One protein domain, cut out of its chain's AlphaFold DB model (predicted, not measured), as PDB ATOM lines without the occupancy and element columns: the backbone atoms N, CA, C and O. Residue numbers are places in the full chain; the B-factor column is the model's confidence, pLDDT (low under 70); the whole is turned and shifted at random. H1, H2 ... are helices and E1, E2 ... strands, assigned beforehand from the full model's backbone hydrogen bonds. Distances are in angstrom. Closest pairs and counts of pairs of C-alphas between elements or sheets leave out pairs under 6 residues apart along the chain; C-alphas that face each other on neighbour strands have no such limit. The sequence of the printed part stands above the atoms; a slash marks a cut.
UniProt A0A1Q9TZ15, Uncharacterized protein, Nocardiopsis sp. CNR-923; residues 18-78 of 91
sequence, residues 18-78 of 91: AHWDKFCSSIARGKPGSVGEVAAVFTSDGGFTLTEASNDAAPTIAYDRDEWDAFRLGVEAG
ATOM      1  N   ALA A  18       9.594  -3.629 -23.972       83.81
ATOM      2  CA  ALA A  18       8.788  -2.638 -23.252       83.81
ATOM      3  C   ALA A  18       9.173  -2.458 -21.766       83.81
ATOM      4  O   ALA A  18       8.794  -1.470 -21.138       83.81
ATOM      5  N   HIS A  19       9.896  -3.413 -21.178       87.50
ATOM      6  CA  HIS A  19      10.334  -3.376 -19.784       87.50
ATOM      7  C   HIS A  19      11.755  -2.830 -19.616       87.50
ATOM      8  O   HIS A  19      12.116  -2.438 -18.506       87.50
ATOM      9  N   TRP A  20      12.543  -2.763 -20.691       86.94
ATOM     10  CA  TRP A  20      13.977  -2.483 -20.630       86.94
ATOM     11  C   TRP A  20      14.308  -1.107 -20.039       86.94
ATOM     12  O   TRP A  20      15.073  -1.006 -19.078       86.94
ATOM     13  N   ASP A  21      13.664  -0.045 -20.520       87.88
ATOM     14  CA  ASP A  21      13.924   1.316 -20.027       87.88
ATOM     15  C   ASP A  21      13.508   1.502 -18.565       87.88
ATOM     16  O   ASP A  21      14.184   2.185 -17.779       87.88
ATOM     17  N   LYS A  22      12.387   0.878 -18.184       88.75
ATOM     18  CA  LYS A  22      11.892   0.887 -16.805       88.75
ATOM     19  C   LYS A  22      12.846   0.125 -15.890       88.75
ATOM     20  O   LYS A  22      13.124   0.609 -14.793       88.75
ATOM     21  N   PHE A  23      13.356  -1.015 -16.350       89.38
ATOM     22  CA  PHE A  23      14.370  -1.796 -15.655       89.38
ATOM     23  C   PHE A  23      15.635  -0.966 -15.432       89.38
ATOM     24  O   PHE A  23      15.969  -0.689 -14.280       89.38
ATOM     25  N   CYS A  24      16.243  -0.444 -16.502       89.94
ATOM     26  CA  CYS A  24      17.443   0.391 -16.425       89.94
ATOM     27  C   CYS A  24      17.284   1.540 -15.427       89.94
ATOM     28  O   CYS A  24      18.105   1.736 -14.531       89.94
ATOM     29  N   SER A  25      16.168   2.264 -15.526       90.12
ATOM     30  CA  SER A  25      15.889   3.398 -14.646       90.12
ATOM     31  C   SER A  25      15.637   2.985 -13.191       90.12
ATOM     32  O   SER A  25      15.885   3.776 -12.284       90.12
ATOM     33  N   SER A  26      15.109   1.784 -12.937       90.62
ATOM     34  CA  SER A  26      14.898   1.277 -11.577       90.62
ATOM     35  C   SER A  26      16.213   0.879 -10.913       90.62
ATOM     36  O   SER A  26      16.482   1.324  -9.798       90.62
ATOM     37  N   ILE A  27      17.045   0.112 -11.622       90.69
ATOM     38  CA  ILE A  27      18.322  -0.395 -11.103       90.69
ATOM     39  C   ILE A  27      19.327   0.739 -10.888       90.69
ATOM     40  O   ILE A  27      19.983   0.789  -9.850       90.69
ATOM     41  N   ALA A  28      19.378   1.725 -11.788       91.69
ATOM     42  CA  ALA A  28      20.238   2.898 -11.614       91.69
ATOM     43  C   ALA A  28      19.901   3.720 -10.352       91.69
ATOM     44  O   ALA A  28      20.753   4.425  -9.823       91.69
ATOM     45  N   ARG A  29      18.669   3.617  -9.829       90.81
ATOM     46  CA  ARG A  29      18.253   4.285  -8.581       90.81
ATOM     47  C   ARG A  29      18.590   3.498  -7.313       90.81
ATOM     48  O   ARG A  29      18.220   3.955  -6.233       90.81
ATOM     49  N   GLY A  30      19.209   2.322  -7.421       87.31
ATOM     50  CA  GLY A  30      19.544   1.502  -6.254       87.31
ATOM     51  C   GLY A  30      18.322   0.931  -5.527       87.31
ATOM     52  O   GLY A  30      18.394   0.637  -4.336       87.31
ATOM     53  N   LYS A  31      17.156   0.858  -6.188       81.88
ATOM     54  CA  LYS A  31      15.916   0.396  -5.551       81.88
ATOM     55  C   LYS A  31      15.683  -1.083  -5.854       81.88
ATOM     56  O   LYS A  31      15.535  -1.409  -7.035       81.88
ATOM     57  N   PRO A  32      15.590  -1.958  -4.833       83.38
ATOM     58  CA  PRO A  32      15.175  -3.335  -5.053       83.38
ATOM     59  C   PRO A  32      13.752  -3.362  -5.617       83.38
ATOM     60  O   PRO A  32      12.921  -2.504  -5.299       83.38
ATOM     61  N   GLY A  33      13.472  -4.341  -6.467       84.81
ATOM     62  CA  GLY A  33      12.167  -4.484  -7.097       84.81
ATOM     63  C   GLY A  33      12.213  -5.328  -8.358       84.81
ATOM     64  O   GLY A  33      13.279  -5.738  -8.814       84.81
ATOM     65  N   SER A  34      11.038  -5.574  -8.926       87.69
ATOM     66  CA  SER A  34      10.883  -6.323 -10.167       87.69
ATOM     67  C   SER A  34      10.377  -5.444 -11.304       87.69
ATOM     68  O   SER A  34       9.593  -4.504 -11.115       87.69
ATOM     69  N   VAL A  35      10.830  -5.754 -12.517       86.00
ATOM     70  CA  VAL A  35      10.275  -5.200 -13.752       86.00
ATOM     71  C   VAL A  35       9.962  -6.352 -14.699       86.00
ATOM     72  O   VAL A  35      10.854  -6.952 -15.293       86.00
ATOM     73  N   GLY A  36       8.671  -6.658 -14.834       86.12
ATOM     74  CA  GLY A  36       8.246  -7.922 -15.430       86.12
ATOM     75  C   GLY A  36       8.688  -9.085 -14.548       86.12
ATOM     76  O   GLY A  36       8.534  -9.017 -13.330       86.12
ATOM     77  N   GLU A  37       9.275 -10.105 -15.170       88.50
ATOM     78  CA  GLU A  37       9.764 -11.300 -14.480       88.50
ATOM     79  C   GLU A  37      11.148 -11.124 -13.859       88.50
ATOM     80  O   GLU A  37      11.533 -11.948 -13.048       88.50
ATOM     81  N   VAL A  38      11.911 -10.073 -14.175       90.62
ATOM     82  CA  VAL A  38      13.252  -9.923 -13.594       90.62
ATOM     83  C   VAL A  38      13.187  -9.140 -12.289       90.62
ATOM     84  O   VAL A  38      12.719  -7.998 -12.259       90.62
ATOM     85  N   ALA A  39      13.683  -9.755 -11.220       92.56
ATOM     86  CA  ALA A  39      13.832  -9.165  -9.900       92.56
ATOM     87  C   ALA A  39      15.282  -8.756  -9.645       92.56
ATOM     88  O   ALA A  39      16.211  -9.489  -9.985       92.56
ATOM     89  N   ALA A  40      15.458  -7.602  -9.003       93.81
ATOM     90  CA  ALA A  40      16.747  -7.120  -8.546       93.81
ATOM     91  C   ALA A  40      16.771  -6.904  -7.034       93.81
ATOM     92  O   ALA A  40      15.853  -6.306  -6.460       93.81
ATOM     93  N   VAL A  41      17.864  -7.338  -6.409       94.44
ATOM     94  CA  VAL A  41      18.128  -7.162  -4.978       94.44
ATOM     95  C   VAL A  41      19.504  -6.535  -4.810       94.44
ATOM     96  O   VAL A  41      20.480  -7.037  -5.355       94.44
ATOM     97  N   PHE A  42      19.572  -5.437  -4.061       93.69
ATOM     98  CA  PHE A  42      20.829  -4.760  -3.749       93.69
ATOM     99  C   PHE A  42      21.483  -5.407  -2.539       93.69
ATOM    100  O   PHE A  42      20.829  -5.664  -1.524       93.69
ATOM    101  N   THR A  43      22.772  -5.678  -2.663       92.12
ATOM    102  CA  THR A  43      23.567  -6.361  -1.649       92.12
ATOM    103  C   THR A  43      24.223  -5.342  -0.714       92.12
ATOM    104  O   THR A  43      24.401  -4.170  -1.047       92.12
ATOM    105  N   SER A  44      24.571  -5.762   0.504       92.00
ATOM    106  CA  SER A  44      25.147  -4.865   1.521       92.00
ATOM    107  C   SER A  44      26.549  -4.345   1.180       92.00
ATOM    108  O   SER A  44      26.997  -3.367   1.771       92.00
ATOM    109  N   ASP A  45      27.249  -5.007   0.262       91.25
ATOM    110  CA  ASP A  45      28.557  -4.613  -0.274       91.25
ATOM    111  C   ASP A  45      28.464  -3.564  -1.404       91.25
ATOM    112  O   ASP A  45      29.487  -3.022  -1.822       91.25
ATOM    113  N   GLY A  46      27.250  -3.205  -1.836       90.56
ATOM    114  CA  GLY A  46      27.004  -2.145  -2.817       90.56
ATOM    115  C   GLY A  46      26.852  -2.620  -4.262       90.56
ATOM    116  O   GLY A  46      26.790  -1.776  -5.148       90.56
ATOM    117  N   GLY A  47      26.787  -3.932  -4.496       94.38
ATOM    118  CA  GLY A  47      26.402  -4.526  -5.775       94.38
ATOM    119  C   GLY A  47      24.900  -4.816  -5.879       94.38
ATOM    120  O   GLY A  47      24.072  -4.287  -5.125       94.38
ATOM    121  N   PHE A  48      24.533  -5.688  -6.818       94.62
ATOM    122  CA  PHE A  48      23.171  -6.214  -6.931       94.62
ATOM    123  C   PHE A  48      23.126  -7.585  -7.602       94.62
ATOM    124  O   PHE A  48      24.017  -7.971  -8.353       94.62
ATOM    125  N   THR A  49      22.044  -8.319  -7.364       94.25
ATOM    126  CA  THR A  49      21.757  -9.586  -8.037       94.25
ATOM    127  C   THR A  49      20.506  -9.484  -8.893       94.25
ATOM    128  O   THR A  49      19.547  -8.824  -8.488       94.25
ATOM    129  N   LEU A  50      20.483 -10.194 -10.020       93.75
ATOM    130  CA  LEU A  50      19.319 -10.383 -10.881       93.75
ATOM    131  C   LEU A  50      18.892 -11.848 -10.925       93.75
ATOM    132  O   LEU A  50      19.735 -12.736 -11.030       93.75
ATOM    133  N   THR A  51      17.585 -12.091 -10.911       92.94
ATOM    134  CA  THR A  51      16.995 -13.422 -11.122       92.94
ATOM    135  C   THR A  51      15.565 -13.311 -11.666       92.94
ATOM    136  O   THR A  51      15.043 -12.200 -11.800       92.94
ATOM    137  N   GLU A  52      14.927 -14.437 -11.988       92.12
ATOM    138  CA  GLU A  52      13.507 -14.479 -12.355       92.12
ATOM    139  C   GLU A  52      12.628 -14.580 -11.097       92.12
ATOM    140  O   GLU A  52      12.828 -15.435 -10.243       92.12
ATOM    141  N   ALA A  53      11.628 -13.711 -10.981       88.50
ATOM    142  CA  ALA A  53      10.756 -13.585  -9.819       88.50
ATOM    143  C   ALA A  53       9.778 -14.759  -9.658       88.50
ATOM    144  O   ALA A  53       9.337 -15.028  -8.543       88.50
ATOM    145  N   SER A  54       9.402 -15.416 -10.758       87.88
ATOM    146  CA  SER A  54       8.439 -16.527 -10.770       87.88
ATOM    147  C   SER A  54       9.083 -17.910 -10.885       87.88
ATOM    148  O   SER A  54       8.369 -18.915 -10.872       87.88
ATOM    149  N   ASN A  55      10.411 -17.983 -10.998       86.31
ATOM    150  CA  ASN A  55      11.138 -19.218 -11.254       86.31
ATOM    151  C   ASN A  55      12.309 -19.369 -10.279       86.31
ATOM    152  O   ASN A  55      13.417 -18.906 -10.536       86.31
ATOM    153  N   ASP A  56      12.074 -20.096  -9.188       84.50
ATOM    154  CA  ASP A  56      13.074 -20.336  -8.138       84.50
ATOM    155  C   ASP A  56      14.296 -21.148  -8.615       84.50
ATOM    156  O   ASP A  56      15.311 -21.212  -7.921       84.50
ATOM    157  N   ALA A  57      14.216 -21.786  -9.788       86.69
ATOM    158  CA  ALA A  57      15.332 -22.500 -10.405       86.69
ATOM    159  C   ALA A  57      16.143 -21.623 -11.376       86.69
ATOM    160  O   ALA A  57      17.128 -22.098 -11.950       86.69
ATOM    161  N   ALA A  58      15.734 -20.369 -11.593       85.81
ATOM    162  CA  ALA A  58      16.441 -19.455 -12.472       85.81
ATOM    163  C   ALA A  58      17.843 -19.137 -11.933       85.81
ATOM    164  O   ALA A  58      18.061 -19.057 -10.719       85.81
ATOM    165  N   PRO A  59      18.821 -18.918 -12.826       87.19
ATOM    166  CA  PRO A  59      20.133 -18.485 -12.394       87.19
ATOM    167  C   PRO A  59      20.047 -17.128 -11.688       87.19
ATOM    168  O   PRO A  59      19.237 -16.262 -12.027       87.19
ATOM    169  N   THR A  60      20.932 -16.936 -10.715       91.56
ATOM    170  CA  THR A  60      21.195 -15.621 -10.133       91.56
ATOM    171  C   THR A  60      22.448 -15.049 -10.776       91.56
ATOM    172  O   THR A  60      23.506 -15.677 -10.739       91.56
ATOM    173  N   ILE A  61      22.332 -13.864 -11.367       91.62
ATOM    174  CA  ILE A  61      23.460 -13.109 -11.916       91.62
ATOM    175  C   ILE A  61      23.852 -12.064 -10.880       91.62
ATOM    176  O   ILE A  61      23.014 -11.255 -10.491       91.62
ATOM    177  N   ALA A  62      25.095 -12.093 -10.418       92.38
ATOM    178  CA  ALA A  62      25.615 -11.130  -9.458       92.38
ATOM    179  C   ALA A  62      26.468 -10.084 -10.174       92.38
ATOM    180  O   ALA A  62      27.267 -10.438 -11.039       92.38
ATOM    181  N   TYR A  63      26.289  -8.831  -9.775       91.88
ATOM    182  CA  TYR A  63      27.108  -7.698 -10.170       91.88
ATOM    183  C   TYR A  63      27.724  -7.095  -8.920       91.88
ATOM    184  O   TYR A  63      27.010  -6.832  -7.944       91.88
ATOM    185  N   ASP A  64      29.031  -6.879  -8.940       95.25
ATOM    186  CA  ASP A  64      29.707  -6.198  -7.848       95.25
ATOM    187  C   ASP A  64      29.421  -4.684  -7.855       95.25
ATOM    188  O   ASP A  64      28.639  -4.151  -8.650       95.25
ATOM    189  N   ARG A  65      30.021  -3.979  -6.896       94.88
ATOM    190  CA  ARG A  65      29.850  -2.536  -6.750       94.88
ATOM    191  C   ARG A  65      30.354  -1.756  -7.966       94.88
ATOM    192  O   ARG A  65      29.685  -0.813  -8.385       94.88
ATOM    193  N   ASP A  66      31.510  -2.126  -8.506       94.25
ATOM    194  CA  ASP A  66      32.131  -1.407  -9.621       94.25
ATOM    195  C   ASP A  66      31.319  -1.635 -10.905       94.25
ATOM    196  O   ASP A  66      31.087  -0.706 -11.683       94.25
ATOM    197  N   GLU A  67      30.803  -2.850 -11.089       92.75
ATOM    198  CA  GLU A  67      29.890  -3.200 -12.175       92.75
ATOM    199  C   GLU A  67      28.552  -2.457 -12.068       92.75
ATOM    200  O   GLU A  67      28.037  -1.960 -13.075       92.75
ATOM    201  N   TRP A  68      27.994  -2.319 -10.858       93.62
ATOM    202  CA  TRP A  68      26.795  -1.507 -10.644       93.62
ATOM    203  C   TRP A  68      27.037  -0.024 -10.934       93.62
ATOM    204  O   TRP A  68      26.211   0.612 -11.596       93.62
ATOM    205  N   ASP A  69      28.165   0.531 -10.490       93.06
ATOM    206  CA  ASP A  69      28.518   1.926 -10.753       93.06
ATOM    207  C   ASP A  69      28.695   2.186 -12.256       93.06
ATOM    208  O   ASP A  69      28.157   3.166 -12.782       93.06
ATOM    209  N   ALA A  70      29.363   1.279 -12.973       91.75
ATOM    210  CA  ALA A  70      29.497   1.349 -14.426       91.75
ATOM    211  C   ALA A  70      28.131   1.267 -15.130       91.75
ATOM    212  O   ALA A  70      27.833   2.077 -16.014       91.75
ATOM    213  N   PHE A  71      27.267   0.342 -14.704       91.19
ATOM    214  CA  PHE A  71      25.900   0.233 -15.211       91.19
ATOM    215  C   PHE A  71      25.117   1.535 -14.997       91.19
ATOM    216  O   PHE A  71      24.501   2.054 -15.930       91.19
ATOM    217  N   ARG A  72      25.158   2.095 -13.782       91.94
ATOM    218  CA  ARG A  72      24.458   3.335 -13.426       91.94
ATOM    219  C   ARG A  72      24.914   4.498 -14.306       91.94
ATOM    220  O   ARG A  72      24.064   5.207 -14.844       91.94
ATOM    221  N   LEU A  73      26.224   4.655 -14.502       91.69
ATOM    222  CA  LEU A  73      26.788   5.676 -15.387       91.69
ATOM    223  C   LEU A  73      26.304   5.507 -16.834       91.69
ATOM    224  O   LEU A  73      25.868   6.484 -17.442       91.69
ATOM    225  N   GLY A  74      26.290   4.279 -17.363       89.00
ATOM    226  CA  GLY A  74      25.774   3.996 -18.708       89.00
ATOM    227  C   GLY A  74      24.278   4.313 -18.860       89.00
ATOM    228  O   GLY A  74      23.847   4.855 -19.881       89.00
ATOM    229  N   VAL A  75      23.466   4.047 -17.829       89.69
ATOM    230  CA  VAL A  75      22.048   4.452 -17.808       89.69
ATOM    231  C   VAL A  75      21.904   5.974 -17.781       89.69
ATOM    232  O   VAL A  75      21.071   6.522 -18.505       89.69
ATOM    233  N   GLU A  76      22.678   6.676 -16.954       89.12
ATOM    234  CA  GLU A  76      22.632   8.141 -16.836       89.12
ATOM    235  C   GLU A  76      23.083   8.836 -18.128       89.12
ATOM    236  O   GLU A  76      22.445   9.799 -18.554       89.12
ATOM    237  N   ALA A  77      24.097   8.293 -18.803       87.25
ATOM    238  CA  ALA A  77      24.570   8.755 -20.106       87.25
ATOM    239  C   ALA A  77      23.612   8.413 -21.269       87.25
ATOM    240  O   ALA A  77      23.761   8.935 -22.372       87.25
ATOM    241  N   GLY A  78      22.614   7.551 -21.038       84.56
ATOM    242  CA  GLY A  78      21.661   7.105 -22.059       84.56
ATOM    243  C   GLY A  78      22.200   6.023 -22.999       84.56
ATOM    244  O   GLY A  78      21.506   5.640 -23.940       84.56
TER     245      GLY A  78
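This is residues 18 to 78 of the 91 residues of an uncharacterized protein of Nocardiopsis sp. CNR-923 (UniProt A0A1Q9TZ15). Strands E1 E2 E3 E4 form a twisted antiparallel meander, each beside the one before; H1 lies over its E1 side, and H2 leaves E4 and reaches H1. The 61 printed residues hold two named helices and four named strands, H1 E1 E2 E3 E4 H2, class mixed. Radius of gyration of the C-alphas is 11.2 A, compact, spanning 32 by 29 by 15 A.

Find E1 at residues 33 to 35, E2 at 38 to 42, E3 at 48 to 52, E4 at 61 to 63. H1, residues 18 to 27, begins at C-alpha (8.788, -2.638, -23.252). H2, residues 65 to 76, runs 16.4 A to (22.632, 8.141, -16.836).

Within hydrogen-bond range are N 35 and O 38, 2.9 A, N 41 and O 49, 3.1 A, N 50 and O 61, 2.8 A. H1 and H2 only just touch, 3 pairs of C-alphas within 8 A, closest Cys 24 and Val 75, 6.3 A. O i to N i+4 pairs are within range throughout H2, 5 of 6 in H1.

The printed part has no cut; no printed residue is under 70.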